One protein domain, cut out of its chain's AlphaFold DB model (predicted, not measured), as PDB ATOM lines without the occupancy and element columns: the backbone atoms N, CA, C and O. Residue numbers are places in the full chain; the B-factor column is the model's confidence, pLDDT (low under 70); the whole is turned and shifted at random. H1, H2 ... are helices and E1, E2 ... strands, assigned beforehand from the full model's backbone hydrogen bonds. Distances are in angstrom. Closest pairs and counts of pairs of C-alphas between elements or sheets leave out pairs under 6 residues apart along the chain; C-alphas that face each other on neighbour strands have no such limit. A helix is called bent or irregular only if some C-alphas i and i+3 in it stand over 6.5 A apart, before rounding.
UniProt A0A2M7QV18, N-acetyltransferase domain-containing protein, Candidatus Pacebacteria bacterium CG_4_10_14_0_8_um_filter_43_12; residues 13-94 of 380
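AT A GLANCE: This is residues 13 to 94 of the 380 residues of the protein "N-acetyltransferase domain-containing protein" of Candidatus Pacebacteria bacterium CG_4_10_14_0_8_um_filter_43_12 (UniProt A0A2M7QV18). One strongly twisted sheet of four strands, E1, E2, E3 and E4, makes the middle layer of three, with the short helix H1 over one face and H2 over the other. A stretch with no named element, residues 13 to 27, leads to H1. The printed part has 82 residues, with H1, E1, E2, E3, H2 and E4 along the chain; the sheet's order is E1, E2, E3, E4, mixed, and the class is mixed, helices and strands. It is compact, with a radius of gyration of the C-alphas of 12.4 A and spans of 36 by 29 by 19 A.

IN THESE COORDINATES: Find C-alpha 28 at (-38.274, 24.857, 13.913), where H1 begins; it runs to residue 37, 13.9 A, and is only just irregular, with C-alphas 32 and 35 6.8 A apart. Next come E1, residues 41 to 45, 13.4 A; E2, 50 to 59, 25.9 A; E3, 62 to 68, 18.6 A; H2, 76 to 83, 10.7 A; and E4, 89 to 93, 13.1 A, ending at (-22.021, 35.390, 11.228).

HOW THE PARTS SIT: E1, E2 and E3 form a meander, each strand the antiparallel neighbour of the one before; look at N 43 and O 52, 2.8 A, and N 57 and O 64, 2.9 A. E3 and E4 are parallel at 31 degrees, with N 67 and O 91 at 2.8 A; with H2 between, they make a strand-helix-strand unit with a right-handed crossover. H1 is over E1, height 8.4 A, closest C-alphas Leu 35 and Ala 41, 6.0 A. H2 is on the opposite face, over E3, height 8.1 A, closest C-alphas Ile 67 and Val 80, 7.9 A. Every O i to N i+4 pair is within hydrogen-bond range in H2, and 4 of 6 in H1.

THE WHOLE: C-alphas 47 and 61 are the two farthest apart, 37.7 A. The printed part has no cut, and no link between named elements is long. Confidence is under 70 at residues 13 to 24 and 72 to 74.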
ATOM      1  N   ILE A  13     -35.270  41.097  23.084       47.19
ATOM      2  CA  ILE A  13     -34.382  42.218  22.761       47.19
ATOM      3  C   ILE A  13     -35.215  43.500  22.670       47.19
ATOM      4  O   ILE A  13     -36.126  43.586  21.851       47.19
ATOM      5  N   GLN A  14     -34.870  44.506  23.480       41.53
ATOM      6  CA  GLN A  14     -35.384  45.870  23.337       41.53
ATOM      7  C   GLN A  14     -34.662  46.568  22.180       41.53
ATOM      8  O   GLN A  14     -33.682  47.264  22.416       41.53
ATOM      9  N   GLU A  15     -35.096  46.365  20.938       46.41
ATOM     10  CA  GLU A  15     -34.830  47.290  19.828       46.41
ATOM     11  C   GLU A  15     -35.709  46.928  18.620       46.41
ATOM     12  O   GLU A  15     -35.895  45.757  18.291       46.41
ATOM     13  N   ALA A  16     -36.267  47.945  17.958       39.53
ATOM     14  CA  ALA A  16     -37.054  47.775  16.741       39.53
ATOM     15  C   ALA A  16     -36.109  47.529  15.562       39.53
ATOM     16  O   ALA A  16     -35.455  48.454  15.075       39.53
ATOM     17  N   ILE A  17     -36.030  46.284  15.106       45.72
ATOM     18  CA  ILE A  17     -35.090  45.876  14.068       45.72
ATOM     19  C   ILE A  17     -35.885  45.276  12.917       45.72
ATOM     20  O   ILE A  17     -36.657  44.342  13.102       45.72
ATOM     21  N   LYS A  18     -35.716  45.832  11.714       39.34
ATOM     22  CA  LYS A  18     -36.354  45.285  10.515       39.34
ATOM     23  C   LYS A  18     -35.543  44.086  10.008       39.34
ATOM     24  O   LYS A  18     -34.351  44.256   9.751       39.34
ATOM     25  N   PRO A  19     -36.162  42.910   9.826       41.94
ATOM     26  CA  PRO A  19     -35.531  41.782   9.154       41.94
ATOM     27  C   PRO A  19     -35.168  42.160   7.720       41.94
ATOM     28  O   PRO A  19     -35.914  42.882   7.056       41.94
ATOM     29  N   SER A  20     -34.056  41.635   7.213       42.78
ATOM     30  CA  SER A  20     -33.844  41.568   5.770       42.78
ATOM     31  C   SER A  20     -34.710  40.450   5.192       42.78
ATOM     32  O   SER A  20     -34.673  39.322   5.695       42.78
ATOM     33  N   ASP A  21     -35.438  40.736   4.116       35.47
ATOM     34  CA  ASP A  21     -36.074  39.704   3.300       35.47
ATOM     35  C   ASP A  21     -35.013  38.667   2.891       35.47
ATOM     36  O   ASP A  21     -34.046  39.000   2.206       35.47
ATOM     37  N   GLY A  22     -35.162  37.415   3.336       47.56
ATOM     38  CA  GLY A  22     -34.321  36.303   2.874       47.56
ATOM     39  C   GLY A  22     -33.474  35.568   3.914       47.56
ATOM     40  O   GLY A  22     -32.732  34.668   3.518       47.56
ATOM     41  N   LEU A  23     -33.584  35.854   5.220       51.94
ATOM     42  CA  LEU A  23     -33.015  34.943   6.222       51.94
ATOM     43  C   LEU A  23     -33.849  33.653   6.251       51.94
ATOM     44  O   LEU A  23     -34.926  33.604   6.842       51.94
ATOM     45  N   TYR A  24     -33.349  32.588   5.626       63.56
ATOM     46  CA  TYR A  24     -33.859  31.250   5.909       63.56
ATOM     47  C   TYR A  24     -33.459  30.917   7.349       63.56
ATOM     48  O   TYR A  24     -32.272  30.786   7.669       63.56
ATOM     49  N   HIS A  25     -34.455  30.871   8.230       75.25
ATOM     50  CA  HIS A  25     -34.281  30.431   9.607       75.25
ATOM     51  C   HIS A  25     -33.922  28.948   9.644       75.25
ATOM     52  O   HIS A  25     -34.269  28.177   8.741       75.25
ATOM     53  N   LEU A  26     -33.218  28.553  10.698       81.50
ATOM     54  CA  LEU A  26     -33.042  27.149  11.022       81.50
ATOM     55  C   LEU A  26     -34.424  26.479  11.160       81.50
ATOM     56  O   LEU A  26     -35.379  27.122  11.603       81.50
ATOM     57  N   PRO A  27     -34.566  25.194  10.790       81.00
ATOM     58  CA  PRO A  27     -35.839  24.495  10.938       81.00
ATOM     59  C   PRO A  27     -36.357  24.537  12.384       81.00
ATOM     60  O   PRO A  27     -35.572  24.361  13.316       81.00
ATOM     61  N   ASN A  28     -37.674  24.685  12.578       75.06
ATOM     62  CA  ASN A  28     -38.274  24.857  13.913       75.06
ATOM     63  C   ASN A  28     -37.842  23.772  14.913       75.06
ATOM     64  O   ASN A  28     -37.415  24.081  16.023       75.06
ATOM     65  N   HIS A  29     -37.852  22.505  14.481       71.88
ATOM     66  CA  HIS A  29     -37.433  21.370  15.308       71.88
ATOM     67  C   HIS A  29     -35.984  21.494  15.815       71.88
ATOM     68  O   HIS A  29     -35.651  20.982  16.882       71.88
ATOM     69  N   PHE A  30     -35.111  22.180  15.072       77.75
ATOM     70  CA  PHE A  30     -33.755  22.476  15.518       77.75
ATOM     71  C   PHE A  30     -33.739  23.622  16.523       77.75
ATOM     72  O   PHE A  30     -33.145  23.487  17.587       77.75
ATOM     73  N   THR A  31     -34.410  24.733  16.213       75.44
ATOM     74  CA  THR A  31     -34.421  25.929  17.071       75.44
ATOM     75  C   THR A  31     -35.114  25.716  18.415       75.44
ATOM     76  O   THR A  31     -34.775  26.398  19.379       75.44
ATOM     77  N   GLU A  32     -36.076  24.793  18.481       70.19
ATOM     78  CA  GLU A  32     -36.887  24.519  19.674       70.19
ATOM     79  C   GLU A  32     -36.266  23.452  20.585       70.19
ATOM     80  O   GLU A  32     -36.423  23.532  21.802       70.19
ATOM     81  N   VAL A  33     -35.543  22.477  20.020       74.12
ATOM     82  CA  VAL A  33     -35.031  21.317  20.771       74.12
ATOM     83  C   VAL A  33     -33.509  21.218  20.699       74.12
ATOM     84  O   VAL A  33     -32.826  21.347  21.713       74.12
ATOM     85  N   ALA A  34     -32.952  20.993  19.510       79.38
ATOM     86  CA  ALA A  34     -31.535  20.646  19.369       79.38
ATOM     87  C   ALA A  34     -30.595  21.812  19.723       79.38
ATOM     88  O   ALA A  34     -29.550  21.613  20.341       79.38
ATOM     89  N   LEU A  35     -30.973  23.044  19.377       85.19
ATOM     90  CA  LEU A  35     -30.138  24.219  19.601       85.19
ATOM     91  C   LEU A  35     -29.865  24.448  21.093       85.19
ATOM     92  O   LEU A  35     -28.718  24.674  21.473       85.19
ATOM     93  N   SER A  36     -30.893  24.352  21.938       84.88
ATOM     94  CA  SER A  36     -30.754  24.522  23.389       84.88
ATOM     95  C   SER A  36     -30.004  23.357  24.034       84.88
ATOM     96  O   SER A  36     -29.162  23.583  24.905       84.88
ATOM     97  N   GLN A  37     -30.233  22.125  23.567       85.62
ATOM     98  CA  GLN A  37     -29.498  20.939  24.022       85.62
ATOM     99  C   GLN A  37     -27.991  21.055  23.769       85.62
ATOM    100  O   GLN A  37     -27.198  20.639  24.612       85.62
ATOM    101  N   ASN A  38     -27.609  21.696  22.666       90.00
ATOM    102  CA  ASN A  38     -26.213  21.953  22.327       90.00
ATOM    103  C   ASN A  38     -25.596  23.116  23.117       90.00
ATOM    104  O   ASN A  38     -24.391  23.310  23.040       90.00
ATOM    105  N   GLY A  39     -26.378  23.883  23.883       90.44
ATOM    106  CA  GLY A  39     -25.902  25.072  24.601       90.44
ATOM    107  C   GLY A  39     -26.082  26.384  23.832       90.44
ATOM    108  O   GLY A  39     -25.491  27.395  24.203       90.44
ATOM    109  N   GLY A  40     -26.887  26.381  22.767       91.56
ATOM    110  CA  GLY A  40     -27.309  27.562  22.016       91.56
ATOM    111  C   GLY A  40     -28.658  28.135  22.469       91.56
ATOM    112  O   GLY A  40     -29.262  27.676  23.438       91.56
ATOM    113  N   ALA A  41     -29.143  29.158  21.761       90.12
ATOM    114  CA  ALA A  41     -30.480  29.724  21.952       90.12
ATOM    115  C   ALA A  41     -30.973  30.485  20.714       90.12
ATOM    116  O   ALA A  41     -30.180  30.988  19.918       90.12
ATOM    117  N   THR A  42     -32.292  30.637  20.599       87.62
ATOM    118  CA  THR A  42     -32.928  31.508  19.601       87.62
ATOM    119  C   THR A  42     -33.341  32.818  20.266       87.62
ATOM    120  O   THR A  42     -34.072  32.804  21.255       87.62
ATOM    121  N   LEU A  43     -32.904  33.951  19.718       85.81
ATOM    122  CA  LEU A  43     -33.247  35.281  20.223       85.81
ATOM    123  C   LEU A  43     -34.410  35.861  19.425       85.81
ATOM    124  O   LEU A  43     -34.438  35.752  18.194       85.81
ATOM    125  N   ARG A  44     -35.357  36.491  20.126       83.69
ATOM    126  CA  ARG A  44     -36.553  37.090  19.528       83.69
ATOM    127  C   ARG A  44     -36.725  38.543  19.965       83.69
ATOM    128  O   ARG A  44     -36.354  38.901  21.083       83.69
ATOM    129  N   ASP A  45     -37.277  39.373  19.089       78.75
ATOM    130  CA  ASP A  45     -37.685  40.734  19.447       78.75
ATOM    131  C   ASP A  45     -39.010  40.753  20.234       78.75
ATOM    132  O   ASP A  45     -39.629  39.714  20.490       78.75
ATOM    133  N   ASP A  46     -39.462  41.949  20.620       76.50
ATOM    134  CA  ASP A  46     -40.717  42.147  21.358       76.50
ATOM    135  C   ASP A  46     -41.974  41.713  20.582       76.50
ATOM    136  O   ASP A  46     -43.007  41.438  21.200       76.50
ATOM    137  N   SER A  47     -41.894  41.607  19.251       77.69
ATOM    138  CA  SER A  47     -42.973  41.084  18.404       77.69
ATOM    139  C   SER A  47     -42.985  39.552  18.329       77.69
ATOM    140  O   SER A  47     -43.943  38.960  17.830       77.69
ATOM    141  N   GLY A  48     -41.947  38.896  18.858       75.31
ATOM    142  CA  GLY A  48     -41.759  37.448  18.810       75.31
ATOM    143  C   GLY A  48     -41.025  36.957  17.557       75.31
ATOM    144  O   GLY A  48     -40.880  35.743  17.375       75.31
ATOM    145  N   GLN A  49     -40.531  37.857  16.707       78.38
ATOM    146  CA  GLN A  49     -39.785  37.501  15.506       78.38
ATOM    147  C   GLN A  49     -38.351  37.082  15.849       78.38
ATOM    148  O   GLN A  49     -37.718  37.680  16.714       78.38
ATOM    149  N   ILE A  50     -37.827  36.050  15.175       80.81
ATOM    150  CA  ILE A  50     -36.434  35.612  15.352       80.81
ATOM    151  C   ILE A  50     -35.494  36.682  14.795       80.81
ATOM    152  O   ILE A  50     -35.548  37.001  13.609       80.81
ATOM    153  N   VAL A  51     -34.598  37.179  15.646       82.56
ATOM    154  CA  VAL A  51     -33.580  38.177  15.285       82.56
ATOM    155  C   VAL A  51     -32.175  37.589  15.227       82.56
ATOM    156  O   VAL A  51     -31.327  38.100  14.498       82.56
ATOM    157  N   ALA A  52     -31.910  36.508  15.960       87.50
ATOM    158  CA  ALA A  52     -30.646  35.790  15.880       87.50
ATOM    159  C   ALA A  52     -30.792  34.337  16.329       87.50
ATOM    160  O   ALA A  52     -31.586  34.016  17.214       87.50
ATOM    161  N   GLU A  53     -29.957  33.476  15.768       90.44
ATOM    162  CA  GLU A  53     -29.798  32.090  16.193       90.44
ATOM    163  C   GLU A  53     -28.374  31.924  16.715       90.44
ATOM    164  O   GLU A  53     -27.402  32.141  15.988       90.44
ATOM    165  N   CYS A  54     -28.243  31.596  17.997       92.19
ATOM    166  CA  CYS A  54     -26.955  31.480  18.658       92.19
ATOM    167  C   CYS A  54     -26.603  30.013  18.873       92.19
ATOM    168  O   CYS A  54     -27.356  29.307  19.538       92.19
ATOM    169  N   PHE A  55     -25.458  29.561  18.365       94.00
ATOM    170  CA  PHE A  55     -24.967  28.197  18.581       94.00
ATOM    171  C   PHE A  55     -23.494  28.188  18.998       94.00
ATOM    172  O   PHE A  55     -22.754  29.113  18.645       94.00
ATOM    173  N   PRO A  56     -23.056  27.173  19.762       95.12
ATOM    174  CA  PRO A  56     -21.669  27.073  20.189       95.12
ATOM    175  C   PRO A  56     -20.701  26.950  19.016       95.12
ATOM    176  O   PRO A  56     -21.026  26.409  17.957       95.12
ATOM    177  N   ILE A  57     -19.479  27.419  19.241       95.19
ATOM    178  CA  ILE A  57     -18.345  27.227  18.347       95.19
ATOM    179  C   ILE A  57     -17.119  26.819  19.153       95.19
ATOM    180  O   ILE A  57     -16.852  27.371  20.221       95.19
ATOM    181  N   PHE A  58     -16.354  25.869  18.629       93.75
ATOM    182  CA  PHE A  58     -15.033  25.538  19.137       93.75
ATOM    183  C   PHE A  58     -13.996  25.888  18.075       93.75
ATOM    184  O   PHE A  58     -14.093  25.448  16.932       93.75
ATOM    185  N   LYS A  59     -13.034  26.746  18.424       90.56
ATOM    186  CA  LYS A  59     -12.002  27.203  17.489       90.56
ATOM    187  C   LYS A  59     -10.704  27.468  18.231       90.56
ATOM    188  O   LYS A  59     -10.695  28.202  19.216       90.56
ATOM    189  N   ASN A  60      -9.604  26.903  17.735       88.75
ATOM    190  CA  ASN A  60      -8.261  27.083  18.297       88.75
ATOM    191  C   ASN A  60      -8.192  26.774  19.805       88.75
ATOM    192  O   ASN A  60      -7.603  27.537  20.569       88.75
ATOM    193  N   GLY A  61      -8.850  25.697  20.244       88.88
ATOM    194  CA  GLY A  61      -8.872  25.291  21.653       88.88
ATOM    195  C   GLY A  61      -9.796  26.116  22.553       88.88
ATOM    196  O   GLY A  61      -9.844  25.858  23.751       88.88
ATOM    197  N   ARG A  62     -10.523  27.097  22.005       92.00
ATOM    198  CA  ARG A  62     -11.380  28.010  22.767       92.00
ATOM    199  C   ARG A  62     -12.850  27.768  22.476       92.00
ATOM    200  O   ARG A  62     -13.240  27.552  21.325       92.00
ATOM    201  N   LYS A  63     -13.665  27.858  23.522       93.75
ATOM    202  CA  LYS A  63     -15.126  27.763  23.464       93.75
ATOM    203  C   LYS A  63     -15.710  29.148  23.213       93.75
ATOM    204  O   LYS A  63     -15.370  30.110  23.895       93.75
ATOM    205  N   GLY A  64     -16.610  29.261  22.251       94.56
ATOM    206  CA  GLY A  64     -17.284  30.508  21.919       94.56
ATOM    207  C   GLY A  64     -18.736  30.288  21.533       94.56
ATOM    208  O   GLY A  64     -19.231  29.161  21.496       94.56
ATOM    209  N   ILE A  65     -19.411  31.384  21.212       94.88
ATOM    210  CA  ILE A  65     -20.776  31.381  20.687       94.88
ATOM    211  C   ILE A  65     -20.824  32.193  19.392       94.88
ATOM    212  O   ILE A  65     -20.234  33.273  19.283       94.88
ATOM    213  N   VAL A  66     -21.515  31.661  18.394       94.69
ATOM    214  CA  VAL A  66     -21.828  32.366  17.152       94.69
ATOM    215  C   VAL A  66     -23.176  33.039  17.299       94.69
ATOM    216  O   VAL A  66     -24.092  32.448  17.852       94.69
ATOM    217  N   ILE A  67     -23.305  34.239  16.752       92.75
ATOM    218  CA  ILE A  67     -24.567  34.933  16.528       92.75
ATOM    219  C   ILE A  67     -24.830  34.894  15.024       92.75
ATOM    220  O   ILE A  67     -24.229  35.672  14.278       92.75
ATOM    221  N   ARG A  68     -25.701  33.989  14.565       91.44
ATOM    222  CA  ARG A  68     -26.171  33.971  13.175       91.44
ATOM    223  C   ARG A  68     -27.300  34.984  13.031       91.44
ATOM    224  O   ARG A  68     -28.367  34.799  13.615       91.44
ATOM    225  N   THR A  69     -27.056  36.073  12.306       86.94
ATOM    226  CA  THR A  69     -28.011  37.181  12.192       86.94
ATOM    227  C   THR A  69     -27.724  38.080  10.987       86.94
ATOM    228  O   THR A  69     -26.578  38.215  10.568       86.94
ATOM    229  N   GLU A  70     -28.764  38.736  10.467       78.62
ATOM    230  CA  GLU A  70     -28.647  39.867   9.524       78.62
ATOM    231  C   GLU A  70     -28.832  41.222  10.214       78.62
ATOM    232  O   GLU A  70     -28.777  42.283   9.593       78.62
ATOM    233  N   VAL A  71     -29.067  41.191  11.523       73.38
ATOM    234  CA  VAL A  71     -29.290  42.372  12.335       73.38
ATOM    235  C   VAL A  71     -27.965  43.057  12.632       73.38
ATOM    236  O   VAL A  71     -27.053  42.480  13.226       73.38
ATOM    237  N   THR A  72     -27.888  44.339  12.293       62.56
ATOM    238  CA  THR A  72     -26.769  45.209  12.652       62.56
ATOM    239  C   THR A  72     -27.159  46.087  13.842       62.56
ATOM    240  O   THR A  72     -27.891  47.059  13.675       62.56
ATOM    241  N   GLY A  73     -26.676  45.758  15.044       62.50
ATOM    242  CA  GLY A  73     -26.901  46.543  16.265       62.50
ATOM    243  C   GLY A  73     -25.822  46.281  17.318       62.50
ATOM    244  O   GLY A  73     -25.359  45.152  17.480       62.50
ATOM    245  N   THR A  74     -25.384  47.319  18.037       58.81
ATOM    246  CA  THR A  74     -24.236  47.238  18.963       58.81
ATOM    247  C   THR A  74     -24.540  46.495  20.267       58.81
ATOM    248  O   THR A  74     -23.613  46.027  20.925       58.81
ATOM    249  N   ASN A  75     -25.815  46.352  20.646       76.81
ATOM    250  CA  ASN A  75     -26.206  45.754  21.928       76.81
ATOM    251  C   ASN A  75     -26.332  44.214  21.885       76.81
ATOM    252  O   ASN A  75     -26.253  43.550  22.919       76.81
ATOM    253  N   LEU A  76     -26.461  43.617  20.693       80.62
ATOM    254  CA  LEU A  76     -26.688  42.174  20.531       80.62
ATOM    255  C   LEU A  76     -25.534  41.327  21.095       80.62
ATOM    256  O   LEU A  76     -25.756  40.353  21.809       80.62
ATOM    257  N   VAL A  77     -24.288  41.741  20.840       85.88
ATOM    258  CA  VAL A  77     -23.091  41.057  21.364       85.88
ATOM    259  C   VAL A  77     -23.059  41.087  22.891       85.88
ATOM    260  O   VAL A  77     -22.696  40.091  23.516       85.88
ATOM    261  N   TYR A  78     -23.440  42.211  23.501       84.88
ATOM    262  CA  TYR A  78     -23.464  42.353  24.956       84.88
ATOM    263  C   TYR A  78     -24.505  41.422  25.591       84.88
ATOM    264  O   TYR A  78     -24.190  40.691  26.529       84.88
ATOM    265  N   GLN A  79     -25.715  41.377  25.031       83.81
ATOM    266  CA  GLN A  79     -26.775  40.482  25.502       83.81
ATOM    267  C   GLN A  79     -26.376  39.008  25.377       83.81
ATOM    268  O   GLN A  79     -26.521  38.248  26.332       83.81
ATOM    269  N   VAL A  80     -25.791  38.613  24.243       88.38
ATOM    270  CA  VAL A  80     -25.313  37.240  24.022       88.38
ATOM    271  C   VAL A  80     -24.215  36.859  25.017       88.38
ATOM    272  O   VAL A  80     -24.270  35.770  25.580       88.38
ATOM    273  N   ARG A  81     -23.264  37.752  25.322       88.81
ATOM    274  CA  ARG A  81     -22.249  37.486  26.363       88.81
ATOM    275  C   ARG A  81     -22.871  37.201  27.729       88.81
ATOM    276  O   ARG A  81     -22.408  36.303  28.423       88.81
ATOM    277  N   ASN A  82     -23.926  37.927  28.095       88.38
ATOM    278  CA  ASN A  82     -24.621  37.704  29.364       88.38
ATOM    279  C   ASN A  82     -25.405  36.381  29.377       88.38
ATOM    280  O   ASN A  82     -25.498  35.735  30.418       88.38
ATOM    281  N   LEU A  83     -25.955  35.960  28.233       89.25
ATOM    282  CA  LEU A  83     -26.674  34.686  28.108       89.25
ATOM    283  C   LEU A  83     -25.735  33.473  28.146       89.25
ATOM    284  O   LEU A  83     -26.113  32.420  28.665       89.25
ATOM    285  N   PHE A  84     -24.515  33.619  27.628       90.94
ATOM    286  CA  PHE A  84     -23.526  32.546  27.521       90.94
ATOM    287  C   PHE A  84     -22.227  32.918  28.251       90.94
ATOM    288  O   PHE A  84     -21.193  33.098  27.609       90.94
ATOM    289  N   PRO A  85     -22.235  33.003  29.595       89.06
ATOM    290  CA  PRO A  85     -21.056  33.408  30.369       89.06
ATOM    291  C   PRO A  85     -19.886  32.417  30.266       89.06
ATOM    292  O   PRO A  85     -18.759  32.757  30.610       89.06
ATOM    293  N   TRP A  86     -20.143  31.194  29.789       89.81
ATOM    294  CA  TRP A  86     -19.119  30.189  29.505       89.81
ATOM    295  C   TRP A  86     -18.334  30.473  28.213       89.81
ATOM    296  O   TRP A  86     -17.268  29.890  28.019       89.81
ATOM    297  N   ALA A  87     -18.850  31.318  27.312       93.00
ATOM    298  CA  ALA A  87     -18.232  31.585  26.019       93.00
ATOM    299  C   ALA A  87     -17.054  32.560  26.171       93.00
ATOM    300  O   ALA A  87     -17.218  33.714  26.563       93.00
ATOM    301  N   GLU A  88     -15.856  32.121  25.792       93.69
ATOM    302  CA  GLU A  88     -14.635  32.931  25.857       93.69
ATOM    303  C   GLU A  88     -14.569  33.996  24.755       93.69
ATOM    304  O   GLU A  88     -13.781  34.944  24.828       93.69
ATOM    305  N   PHE A  89     -15.353  33.820  23.690       94.19
ATOM    306  CA  PHE A  89     -15.488  34.776  22.600       94.19
ATOM    307  C   PHE A  89     -16.869  34.686  21.947       94.19
ATOM    308  O   PHE A  89     -17.582  33.688  22.058       94.19
ATOM    309  N   VAL A  90     -17.224  35.755  21.234       93.69
ATOM    310  CA  VAL A  90     -18.458  35.858  20.454       93.69
ATOM    311  C   VAL A  90     -18.087  36.175  19.013       93.69
ATOM    312  O   VAL A  90     -17.307  37.100  18.778       93.69
ATOM    313  N   GLN A  91     -18.643  35.427  18.065       92.75
ATOM    314  CA  GLN A  91     -18.476  35.652  16.630       92.75
ATOM    315  C   GLN A  91     -19.825  36.015  16.009       92.75
ATOM    316  O   GLN A  91     -20.814  35.334  16.249       92.75
ATOM    317  N   ILE A  92     -19.878  37.058  15.184       90.62
ATOM    318  CA  ILE A  92     -21.062  37.347  14.367       90.62
ATOM    319  C   ILE A  92     -20.892  36.645  13.020       90.62
ATOM    320  O   ILE A  92     -19.820  36.710  12.418       90.62
ATOM    321  N   PHE A  93     -21.948  35.990  12.553       90.12
ATOM    322  CA  PHE A  93     -22.021  35.390  11.228       90.12
ATOM    323  C   PHE A  93     -23.262  35.924  10.504       90.12
ATOM    324  O   PHE A  93     -24.383  35.706  10.959       90.12
ATOM    325  N   SER A  94     -23.051  36.630   9.389       86.62
ATOM    326  CA  SER A  94     -24.127  37.085   8.498       86.62
ATOM    327  C   SER A  94     -24.233  36.127   7.310       86.62
ATOM    328  O   SER A  94     -23.289  36.044   6.511       86.62
TER     329      SER A  94